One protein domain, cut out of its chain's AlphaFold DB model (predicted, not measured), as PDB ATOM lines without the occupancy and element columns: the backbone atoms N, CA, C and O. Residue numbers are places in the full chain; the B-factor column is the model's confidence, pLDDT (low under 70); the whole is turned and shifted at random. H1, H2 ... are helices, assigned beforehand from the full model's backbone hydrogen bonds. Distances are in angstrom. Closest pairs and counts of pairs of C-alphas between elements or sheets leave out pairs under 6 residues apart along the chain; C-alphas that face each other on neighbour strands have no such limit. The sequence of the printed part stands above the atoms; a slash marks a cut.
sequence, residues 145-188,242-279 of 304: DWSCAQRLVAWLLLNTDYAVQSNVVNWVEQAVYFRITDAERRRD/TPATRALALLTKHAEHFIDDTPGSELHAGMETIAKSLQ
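Overview. This is residues 145 to 188 and 242 to 279 of the 304 residues of an uncharacterized protein of Sphaeroforma arctica JP610 (UniProt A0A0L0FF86). One long helix, H1, makes the longest axis, and two shorter helices sit alongside its later part: H2 packs on H1, and H4 packs on H2, running back the opposite way and out of reach of H1. The early part of H1 sticks out alone, with residues 148 to 153 and 155 to 161 standing free, while the short H3 lies in the turn of chain between H2 and H4. The printed part has 82 residues, with four named helices in the order H1, H2, H3, H4 and no named strand; its class is all helix. It is only just loose, close to extended, with a radius of gyration of the C-alphas of 17.5 A, and it spans 62 by 25 by 15 A.

Along the chain. Begin at Asp 145 and go on to C-alpha 148 at (24.576, -31.044, 68.028), where H1 starts; it covers residues 148 to 188, 59.9 A from first to last C-alpha, and ends at C-alpha 188 at (-8.398, 4.124, 32.500). The next printed residue is Thr 242, and after it H2 covers residues 243 to 253, 15.0 A long. H3 is the four residues 255 to 258. H4 covers residues 264 to 278, 20.8 A long; find its last C-alpha, 278, at (21.435, -4.495, 52.863).

Arrangement. Look first at residues 165 to 176 of H1, the part of it that touches H2; the closest C-alphas are those of Val 169 and Ala 247, 5.0 A apart. H1 and H2 run the same way at a shallow tilt of 12 degrees. Further along, residues 176 to 183 of H1 touch H3, closest at the C-alphas of Ile 180 and His 257, 6.3 A apart. H2 and H3 meet only through their link. H4 touches H2, with the C-alphas of Leu 248 and Ala 275 closest at 6.3 A, and these two run opposite ways at a shallow tilt of 13 degrees. H3 and H4 only just touch, with 3 pairs of C-alphas within 8 A, the closest being those of Phe 258 and Gly 264, 7.0 A apart. H1 and H4 are apart. In H1, H2 and H4 every O i to N i+4 pair is within hydrogen-bond range, and H3 is too short for such a pair.

Size, cuts and confidence. The two C-alphas farthest apart are those of Asp 145 and Asp 188, at 64.4 A. Residues 189 to 241 are not printed, and C-alphas 188 and 242 stand 37.1 A from each other across this cut. The links from H2 to H3 and from H3 to H4 are tight. In the pLDDT column the mean of the printed part is 77.2; look for values under 70 at residues 242 to 244, 258 to 272 and 274 to 279.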
ATOM      1  N   ASP A 145      34.056 -28.027  67.607       86.94
ATOM      2  CA  ASP A 145      33.672 -28.123  69.022       86.94
ATOM      3  C   ASP A 145      32.187 -27.840  69.298       86.94
ATOM      4  O   ASP A 145      31.745 -27.876  70.447       86.94
ATOM      5  N   TRP A 146      31.382 -27.550  68.272       88.94
ATOM      6  CA  TRP A 146      29.956 -27.309  68.480       88.94
ATOM      7  C   TRP A 146      29.198 -28.594  68.784       88.94
ATOM      8  O   TRP A 146      29.270 -29.575  68.038       88.94
ATOM      9  N   SER A 147      28.397 -28.538  69.846       89.25
ATOM     10  CA  SER A 147      27.397 -29.551  70.171       89.25
ATOM     11  C   SER A 147      26.338 -29.665  69.069       89.25
ATOM     12  O   SER A 147      26.066 -28.704  68.348       89.25
ATOM     13  N   CYS A 148      25.671 -30.820  68.982       85.62
ATOM     14  CA  CYS A 148      24.576 -31.044  68.028       85.62
ATOM     15  C   CYS A 148      23.489 -29.951  68.115       85.62
ATOM     16  O   CYS A 148      23.030 -29.447  67.093       85.62
ATOM     17  N   ALA A 149      23.151 -29.505  69.330       87.12
ATOM     18  CA  ALA A 149      22.183 -28.432  69.546       87.12
ATOM     19  C   ALA A 149      22.652 -27.084  68.971       87.12
ATOM     20  O   ALA A 149      21.863 -26.383  68.345       87.12
ATOM     21  N   GLN A 150      23.928 -26.725  69.142       90.00
ATOM     22  CA  GLN A 150      24.482 -25.489  68.575       90.00
ATOM     23  C   GLN A 150      24.481 -25.521  67.045       90.00
ATOM     24  O   GLN A 150      24.081 -24.541  66.422       90.00
ATOM     25  N   ARG A 151      24.859 -26.656  66.446       90.75
ATOM     26  CA  ARG A 151      24.824 -26.843  64.987       90.75
ATOM     27  C   ARG A 151      23.406 -26.720  64.438       90.75
ATOM     28  O   ARG A 151      23.184 -26.019  63.457       90.75
ATOM     29  N   LEU A 152      22.438 -27.343  65.113       90.94
ATOM     30  CA  LEU A 152      21.028 -27.224  64.761       90.94
ATOM     31  C   LEU A 152      20.553 -25.767  64.827       90.94
ATOM     32  O   LEU A 152      19.923 -25.289  63.891       90.94
ATOM     33  N   VAL A 153      20.859 -25.050  65.913       91.19
ATOM     34  CA  VAL A 153      20.468 -23.639  66.060       91.19
ATOM     35  C   VAL A 153      21.095 -22.774  64.968       91.19
ATOM     36  O   VAL A 153      20.404 -21.930  64.407       91.19
ATOM     37  N   ALA A 154      22.365 -22.996  64.625       90.81
ATOM     38  CA  ALA A 154      23.020 -22.268  63.544       90.81
ATOM     39  C   ALA A 154      22.341 -22.510  62.188       90.81
ATOM     40  O   ALA A 154      22.049 -21.556  61.471       90.81
ATOM     41  N   TRP A 155      22.011 -23.764  61.875       94.25
ATOM     42  CA  TRP A 155      21.257 -24.106  60.670       94.25
ATOM     43  C   TRP A 155      19.858 -23.466  60.645       94.25
ATOM     44  O   TRP A 155      19.463 -22.886  59.638       94.25
ATOM     45  N   LEU A 156      19.132 -23.481  61.770       93.69
ATOM     46  CA  LEU A 156      17.826 -22.817  61.890       93.69
ATOM     47  C   LEU A 156      17.916 -21.302  61.666       93.69
ATOM     48  O   LEU A 156      17.006 -20.720  61.079       93.69
ATOM     49  N   LEU A 157      18.991 -20.661  62.136       91.75
ATOM     50  CA  LEU A 157      19.222 -19.233  61.923       91.75
ATOM     51  C   LEU A 157      19.503 -18.917  60.453       91.75
ATOM     52  O   LEU A 157      18.956 -17.939  59.954       91.75
ATOM     53  N   LEU A 158      20.275 -19.753  59.751       91.31
ATOM     54  CA  LEU A 158      20.477 -19.595  58.307       91.31
ATOM     55  C   LEU A 158      19.168 -19.736  57.527       91.31
ATOM     56  O   LEU A 158      18.897 -18.933  56.641       91.31
ATOM     57  N   ASN A 159      18.324 -20.709  57.881       91.00
ATOM     58  CA  ASN A 159      17.008 -20.840  57.256       91.00
ATOM     59  C   ASN A 159      16.116 -19.629  57.539       91.00
ATOM     60  O   ASN A 159      15.378 -19.197  56.660       91.00
ATOM     61  N   THR A 160      16.160 -19.084  58.760       90.25
ATOM     62  CA  THR A 160      15.426 -17.858  59.098       90.25
ATOM     63  C   THR A 160      15.913 -16.680  58.266       90.25
ATOM     64  O   THR A 160      15.079 -15.978  57.705       90.25
ATOM     65  N   ASP A 161      17.225 -16.483  58.153       88.31
ATOM     66  CA  ASP A 161      17.805 -15.421  57.328       88.31
ATOM     67  C   ASP A 161      17.370 -15.567  55.863       88.31
ATOM     68  O   ASP A 161      16.814 -14.640  55.279       88.31
ATOM     69  N   TYR A 162      17.476 -16.776  55.306       88.00
ATOM     70  CA  TYR A 162      17.009 -17.068  53.952       88.00
ATOM     71  C   TYR A 162      15.508 -16.797  53.764       88.00
ATOM     72  O   TYR A 162      15.104 -16.202  52.763       88.00
ATOM     73  N   ALA A 163      14.666 -17.202  54.719       86.31
ATOM     74  CA  ALA A 163      13.224 -16.978  54.661       86.31
ATOM     75  C   ALA A 163      12.871 -15.485  54.744       86.31
ATOM     76  O   ALA A 163      12.011 -15.015  54.001       86.31
ATOM     77  N   VAL A 164      13.550 -14.724  55.609       84.94
ATOM     78  CA  VAL A 164      13.387 -13.266  55.708       84.94
ATOM     79  C   VAL A 164      13.776 -12.606  54.390       84.94
ATOM     80  O   VAL A 164      12.997 -11.837  53.834       84.94
ATOM     81  N   GLN A 165      14.938 -12.959  53.852       81.94
ATOM     82  CA  GLN A 165      15.429 -12.433  52.584       81.94
ATOM     83  C   GLN A 165      14.489 -12.764  51.411       81.94
ATOM     84  O   GLN A 165      14.194 -11.896  50.591       81.94
ATOM     85  N   SER A 166      13.961 -13.989  51.357       80.31
ATOM     86  CA  SER A 166      12.991 -14.408  50.334       80.31
ATOM     87  C   SER A 166      11.657 -13.662  50.462       80.31
ATOM     88  O   SER A 166      11.073 -13.258  49.459       80.31
ATOM     89  N   ASN A 167      11.196 -13.409  51.690       82.62
ATOM     90  CA  ASN A 167       9.982 -12.630  51.931       82.62
ATOM     91  C   ASN A 167      10.128 -11.168  51.493       82.62
ATOM     92  O   ASN A 167       9.174 -10.613  50.957       82.62
ATOM     93  N   VAL A 168      11.305 -10.558  51.669       77.94
ATOM     94  CA  VAL A 168      11.573  -9.195  51.175       77.94
ATOM     95  C   VAL A 168      11.413  -9.123  49.657       77.94
ATOM     96  O   VAL A 168      10.797  -8.184  49.161       77.94
ATOM     97  N   VAL A 169      11.906 -10.122  48.918       78.94
ATOM     98  CA  VAL A 169      11.720 -10.187  47.458       78.94
ATOM     99  C   VAL A 169      10.239 -10.259  47.103       78.94
ATOM    100  O   VAL A 169       9.781  -9.458  46.296       78.94
ATOM    101  N   ASN A 170       9.478 -11.141  47.753       79.19
ATOM    102  CA  ASN A 170       8.039 -11.265  47.508       79.19
ATOM    103  C   ASN A 170       7.295  -9.949  47.808       79.19
ATOM    104  O   ASN A 170       6.446  -9.514  47.038       79.19
ATOM    105  N   TRP A 171       7.654  -9.256  48.892       81.94
ATOM    106  CA  TRP A 171       7.070  -7.951  49.221       81.94
ATOM    107  C   TRP A 171       7.378  -6.895  48.157       81.94
ATOM    108  O   TRP A 171       6.500  -6.114  47.797       81.94
ATOM    109  N   VAL A 172       8.605  -6.879  47.635       81.94
ATOM    110  CA  VAL A 172       8.996  -5.985  46.542       81.94
ATOM    111  C   VAL A 172       8.229  -6.311  45.262       81.94
ATOM    112  O   VAL A 172       7.707  -5.397  44.629       81.94
ATOM    113  N   GLU A 173       8.105  -7.588  44.904       80.00
ATOM    114  CA  GLU A 173       7.331  -8.031  43.738       80.00
ATOM    115  C   GLU A 173       5.857  -7.606  43.860       80.00
ATOM    116  O   GLU A 173       5.297  -7.044  42.918       80.00
ATOM    117  N   GLN A 174       5.250  -7.771  45.038       85.50
ATOM    118  CA  GLN A 174       3.882  -7.318  45.310       85.50
ATOM    119  C   GLN A 174       3.737  -5.794  45.241       85.50
ATOM    120  O   GLN A 174       2.750  -5.298  44.698       85.50
ATOM    121  N   ALA A 175       4.710  -5.043  45.762       79.06
ATOM    122  CA  ALA A 175       4.697  -3.584  45.708       79.06
ATOM    123  C   ALA A 175       4.801  -3.066  44.266       79.06
ATOM    124  O   ALA A 175       4.063  -2.158  43.885       79.06
ATOM    125  N   VAL A 176       5.681  -3.668  43.459       82.69
ATOM    126  CA  VAL A 176       5.808  -3.374  42.025       82.69
ATOM    127  C   VAL A 176       4.502  -3.688  41.302       82.69
ATOM    128  O   VAL A 176       3.981  -2.830  40.593       82.69
ATOM    129  N   TYR A 177       3.941  -4.881  41.518       88.69
ATOM    130  CA  TYR A 177       2.679  -5.283  40.904       88.69
ATOM    131  C   TYR A 177       1.552  -4.300  41.235       88.69
ATOM    132  O   TYR A 177       0.894  -3.789  40.332       88.69
ATOM    133  N   PHE A 178       1.383  -3.967  42.519       88.12
ATOM    134  CA  PHE A 178       0.380  -3.003  42.961       88.12
ATOM    135  C   PHE A 178       0.538  -1.658  42.245       88.12
ATOM    136  O   PHE A 178      -0.443  -1.121  41.738       88.12
ATOM    137  N   ARG A 179       1.766  -1.135  42.140       81.62
ATOM    138  CA  ARG A 179       2.029   0.139  41.454       81.62
ATOM    139  C   ARG A 179       1.694   0.104  39.972       81.62
ATOM    140  O   ARG A 179       1.063   1.039  39.496       81.62
ATOM    141  N   ILE A 180       2.064  -0.964  39.270       85.25
ATOM    142  CA  ILE A 180       1.721  -1.135  37.853       85.25
ATOM    143  C   ILE A 180       0.198  -1.129  37.683       85.25
ATOM    144  O   ILE A 180      -0.326  -0.332  36.908       85.25
ATOM    145  N   THR A 181      -0.519  -1.933  38.478       89.38
ATOM    146  CA  THR A 181      -1.988  -2.009  38.401       89.38
ATOM    147  C   THR A 181      -2.683  -0.701  38.793       89.38
ATOM    148  O   THR A 181      -3.721  -0.354  38.237       89.38
ATOM    149  N   ASP A 182      -2.117   0.060  39.731       84.38
ATOM    150  CA  ASP A 182      -2.645   1.359  40.152       84.38
ATOM    151  C   ASP A 182      -2.435   2.434  39.071       84.38
ATOM    152  O   ASP A 182      -3.342   3.219  38.799       84.38
ATOM    153  N   ALA A 183      -1.275   2.435  38.407       80.56
ATOM    154  CA  ALA A 183      -0.986   3.324  37.282       80.56
ATOM    155  C   ALA A 183      -1.853   3.012  36.047       80.56
ATOM    156  O   ALA A 183      -2.258   3.921  35.324       80.56
ATOM    157  N   GLU A 184      -2.158   1.738  35.789       84.94
ATOM    158  CA  GLU A 184      -3.140   1.326  34.773       84.94
ATOM    159  C   GLU A 184      -4.539   1.838  35.115       84.94
ATOM    160  O   GLU A 184      -5.141   2.542  34.310       84.94
ATOM    161  N   ARG A 185      -4.997   1.616  36.351       88.56
ATOM    162  CA  ARG A 185      -6.298   2.105  36.819       88.56
ATOM    163  C   ARG A 185      -6.460   3.623  36.660       88.56
ATOM    164  O   ARG A 185      -7.508   4.073  36.213       88.56
ATOM    165  N   ARG A 186      -5.432   4.418  36.989       84.06
ATOM    166  CA  ARG A 186      -5.472   5.884  36.799       84.06
ATOM    167  C   ARG A 186      -5.550   6.296  35.328       84.06
ATOM    168  O   ARG A 186      -6.181   7.304  35.022       84.06
ATOM    169  N   ARG A 187      -4.906   5.553  34.422       84.00
ATOM    170  CA  ARG A 187      -4.991   5.818  32.975       84.00
ATOM    171  C   ARG A 187      -6.399   5.553  32.449       84.00
ATOM    172  O   ARG A 187      -6.926   6.394  31.728       84.00
ATOM    173  N   ASP A 188      -7.023   4.462  32.884       85.19
ATOM    174  CA  ASP A 188      -8.398   4.124  32.500       85.19
ATOM    175  C   ASP A 188      -9.418   5.150  33.031       85.19
ATOM    176  O   ASP A 188     -10.416   5.445  32.373       85.19
ATOM    177  N   THR A 242      22.115 -12.328  45.902       65.75
ATOM    178  CA  THR A 242      21.488 -12.280  47.220       65.75
ATOM    179  C   THR A 242      20.058 -11.778  47.015       65.75
ATOM    180  O   THR A 242      19.835 -10.928  46.149       65.75
ATOM    181  N   PRO A 243      19.059 -12.285  47.746       67.38
ATOM    182  CA  PRO A 243      17.689 -11.817  47.568       67.38
ATOM    183  C   PRO A 243      17.581 -10.285  47.678       67.38
ATOM    184  O   PRO A 243      16.766  -9.682  46.993       67.38
ATOM    185  N   ALA A 244      18.481  -9.633  48.427       64.81
ATOM    186  CA  ALA A 244      18.656  -8.181  48.418       64.81
ATOM    187  C   ALA A 244      19.081  -7.607  47.046       64.81
ATOM    188  O   ALA A 244      18.509  -6.617  46.603       64.81
ATOM    189  N   THR A 245      20.048  -8.216  46.352       72.62
ATOM    190  CA  THR A 245      20.427  -7.853  44.974       72.62
ATOM    191  C   THR A 245      19.271  -8.057  43.998       72.62
ATOM    192  O   THR A 245      19.016  -7.174  43.184       72.62
ATOM    193  N   ARG A 246      18.523  -9.163  44.108       74.69
ATOM    194  CA  ARG A 246      17.342  -9.406  43.265       74.69
ATOM    195  C   ARG A 246      16.228  -8.391  43.540       74.69
ATOM    196  O   ARG A 246      15.663  -7.838  42.602       74.69
ATOM    197  N   ALA A 247      15.935  -8.117  44.810       71.19
ATOM    198  CA  ALA A 247      14.975  -7.094  45.220       71.19
ATOM    199  C   ALA A 247      15.378  -5.713  44.683       71.19
ATOM    200  O   ALA A 247      14.544  -5.000  44.133       71.19
ATOM    201  N   LEU A 248      16.665  -5.365  44.767       74.12
ATOM    202  CA  LEU A 248      17.185  -4.135  44.184       74.12
ATOM    203  C   LEU A 248      16.992  -4.105  42.667       74.12
ATOM    204  O   LEU A 248      16.495  -3.114  42.148       74.12
ATOM    205  N   ALA A 249      17.349  -5.180  41.964       77.81
ATOM    206  CA  ALA A 249      17.201  -5.265  40.517       77.81
ATOM    207  C   ALA A 249      15.737  -5.093  40.083       77.81
ATOM    208  O   ALA A 249      15.472  -4.394  39.108       77.81
ATOM    209  N   LEU A 250      14.786  -5.668  40.829       75.44
ATOM    210  CA  LEU A 250      13.353  -5.480  40.598       75.44
ATOM    211  C   LEU A 250      12.923  -4.027  40.821       75.44
ATOM    212  O   LEU A 250      12.258  -3.453  39.963       75.44
ATOM    213  N   LEU A 251      13.338  -3.409  41.930       76.44
ATOM    214  CA  LEU A 251      13.029  -2.004  42.211       76.44
ATOM    215  C   LEU A 251      13.617  -1.067  41.154       76.44
ATOM    216  O   LEU A 251      12.918  -0.191  40.659       76.44
ATOM    217  N   THR A 252      14.878  -1.271  40.766       79.44
ATOM    218  CA  THR A 252      15.541  -0.477  39.726       79.44
ATOM    219  C   THR A 252      14.871  -0.667  38.370       79.44
ATOM    220  O   THR A 252      14.631   0.315  37.674       79.44
ATOM    221  N   LYS A 253      14.527  -1.907  37.998       83.19
ATOM    222  CA  LYS A 253      13.854  -2.217  36.729       83.19
ATOM    223  C   LYS A 253      12.487  -1.543  36.614       83.19
ATOM    224  O   LYS A 253      12.105  -1.165  35.518       83.19
ATOM    225  N   HIS A 254      11.763  -1.409  37.722       78.88
ATOM    226  CA  HIS A 254      10.406  -0.861  37.740       78.88
ATOM    227  C   HIS A 254      10.330   0.557  38.315       78.88
ATOM    228  O   HIS A 254       9.236   1.028  38.619       78.88
ATOM    229  N   ALA A 255      11.471   1.242  38.458       75.75
ATOM    230  CA  ALA A 255      11.557   2.553  39.093       75.75
ATOM    231  C   ALA A 255      10.634   3.589  38.433       75.75
ATOM    232  O   ALA A 255      10.040   4.393  39.139       75.75
ATOM    233  N   GLU A 256      10.456   3.523  37.112       73.25
ATOM    234  CA  GLU A 256       9.570   4.393  36.324       73.25
ATOM    235  C   GLU A 256       8.106   4.399  36.789       73.25
ATOM    236  O   GLU A 256       7.466   5.443  36.738       73.25
ATOM    237  N   HIS A 257       7.598   3.293  37.341       72.00
ATOM    238  CA  HIS A 257       6.227   3.209  37.865       72.00
ATOM    239  C   HIS A 257       6.047   3.859  39.245       72.00
ATOM    240  O   HIS A 257       4.942   3.881  39.786       72.00
ATOM    241  N   PHE A 258       7.127   4.350  39.856       67.81
ATOM    242  CA  PHE A 258       7.086   5.022  41.154       67.81
ATOM    243  C   PHE A 258       7.213   6.552  41.049       67.81
ATOM    244  O   PHE A 258       7.136   7.228  42.075       67.81
ATOM    245  N   ILE A 259       7.409   7.109  39.847       66.25
ATOM    246  CA  ILE A 259       7.757   8.524  39.617       66.25
ATOM    247  C   ILE A 259       6.536   9.321  39.142       66.25
ATOM    248  O   ILE A 259       6.610  10.014  38.135       66.25
ATOM    249  N   ASP A 260       5.412   9.233  39.853       59.72
ATOM    250  CA  ASP A 260       4.231   9.997  39.429       59.72
ATOM    251  C   ASP A 260       4.128  11.383  40.092       59.72
ATOM    252  O   ASP A 260       3.735  12.307  39.400       59.72
ATOM    253  N   ASP A 261       4.556  11.610  41.350       57.41
ATOM    254  CA  ASP A 261       4.319  12.925  42.011       57.41
ATOM    255  C   ASP A 261       5.320  13.355  43.118       57.41
ATOM    256  O   ASP A 261       5.132  14.353  43.813       57.41
ATOM    257  N   THR A 262       6.432  12.644  43.300       51.69
ATOM    258  CA  THR A 262       7.592  13.090  44.112       51.69
ATOM    259  C   THR A 262       8.828  13.004  43.224       51.69
ATOM    260  O   THR A 262       8.831  12.161  42.323       51.69
ATOM    261  N   PRO A 263       9.870  13.847  43.392       52.50
ATOM    262  CA  PRO A 263      11.011  13.805  42.489       52.50
ATOM    263  C   PRO A 263      11.614  12.407  42.610       52.50
ATOM    264  O   PRO A 263      12.188  12.071  43.643       52.50
ATOM    265  N   GLY A 264      11.436  11.563  41.587       55.44
ATOM    266  CA  GLY A 264      11.789  10.138  41.620       55.44
ATOM    267  C   GLY A 264      13.240   9.879  42.023       55.44
ATOM    268  O   GLY A 264      13.578   8.797  42.489       55.44
ATOM    269  N   SER A 265      14.081  10.912  41.939       58.31
ATOM    270  CA  SER A 265      15.420  10.965  42.510       58.31
ATOM    271  C   SER A 265      15.484  10.710  44.021       58.31
ATOM    272  O   SER A 265      16.442  10.087  44.459       58.31
ATOM    273  N   GLU A 266      14.514  11.149  44.831       62.72
ATOM    274  CA  GLU A 266      14.525  10.952  46.290       62.72
ATOM    275  C   GLU A 266      14.147   9.522  46.680       62.72
ATOM    276  O   GLU A 266      14.831   8.916  47.504       62.72
ATOM    277  N   LEU A 267      13.121   8.946  46.045       62.41
ATOM    278  CA  LEU A 267      12.754   7.546  46.270       62.41
ATOM    279  C   LEU A 267      13.845   6.606  45.750       62.41
ATOM    280  O   LEU A 267      14.233   5.677  46.454       62.41
ATOM    281  N   HIS A 268      14.393   6.882  44.562       63.50
ATOM    282  CA  HIS A 268      15.528   6.138  44.021       63.50
ATOM    283  C   HIS A 268      16.750   6.242  44.946       63.50
ATOM    284  O   HIS A 268      17.348   5.223  45.275       63.50
ATOM    285  N   ALA A 269      17.101   7.440  45.431       68.50
ATOM    286  CA  ALA A 269      18.200   7.620  46.383       68.50
ATOM    287  C   ALA A 269      17.937   6.907  47.722       68.50
ATOM    288  O   ALA A 269      18.858   6.329  48.306       68.50
ATOM    289  N   GLY A 270      16.689   6.901  48.196       68.38
ATOM    290  CA  GLY A 270      16.263   6.155  49.379       68.38
ATOM    291  C   GLY A 270      16.414   4.647  49.188       68.38
ATOM    292  O   GLY A 270      17.047   3.985  50.008       68.38
ATOM    293  N   MET A 271      15.920   4.111  48.070       64.44
ATOM    294  CA  MET A 271      16.047   2.696  47.714       64.44
ATOM    295  C   MET A 271      17.506   2.284  47.519       64.44
ATOM    296  O   MET A 271      17.913   1.245  48.027       64.44
ATOM    297  N   GLU A 272      18.326   3.113  46.874       66.00
ATOM    298  CA  GLU A 272      19.758   2.866  46.698       66.00
ATOM    299  C   GLU A 272      20.506   2.890  48.043       66.00
ATOM    300  O   GLU A 272      21.406   2.080  48.275       66.00
ATOM    301  N   THR A 273      20.107   3.766  48.969       70.38
ATOM    302  CA  THR A 273      20.644   3.809  50.340       70.38
ATOM    303  C   THR A 273      20.252   2.562  51.132       70.38
ATOM    304  O   THR A 273      21.104   1.964  51.791       70.38
ATOM    305  N   ILE A 274      18.996   2.118  51.025       62.12
ATOM    306  CA  ILE A 274      18.522   0.876  51.651       62.12
ATOM    307  C   ILE A 274      19.298  -0.312  51.079       62.12
ATOM    308  O   ILE A 274      19.854  -1.104  51.833       62.12
ATOM    309  N   ALA A 275      19.439  -0.392  49.761       60.69
ATOM    310  CA  ALA A 275      20.176  -1.456  49.096       60.69
ATOM    311  C   ALA A 275      21.645  -1.517  49.516       60.69
ATOM    312  O   ALA A 275      22.154  -2.593  49.819       60.69
ATOM    313  N   LYS A 276      22.312  -0.360  49.605       66.38
ATOM    314  CA  LYS A 276      23.684  -0.250  50.122       66.38
ATOM    315  C   LYS A 276      23.793  -0.692  51.581       66.38
ATOM    316  O   LYS A 276      24.818  -1.248  51.951       66.38
ATOM    317  N   SER A 277      22.754  -0.489  52.393       59.12
ATOM    318  CA  SER A 277      22.729  -0.969  53.783       59.12
ATOM    319  C   SER A 277      22.388  -2.458  53.928       59.12
ATOM    320  O   SER A 277      22.754  -3.062  54.930       59.12
ATOM    321  N   LEU A 278      21.727  -3.057  52.930       51.59
ATOM    322  CA  LEU A 278      21.435  -4.495  52.863       51.59
ATOM    323  C   LEU A 278      22.563  -5.316  52.222       51.59
ATOM    324  O   LEU A 278      22.587  -6.539  52.361       51.59
ATOM    325  N   GLN A 279      23.496  -4.679  51.508       61.78
ATOM    326  CA  GLN A 279      24.685  -5.372  51.024       61.78
ATOM    327  C   GLN A 279      25.536  -5.808  52.225       61.78
ATOM    328  O   GLN A 279      25.818  -4.983  53.098       61.78
TER     329      GLN A 279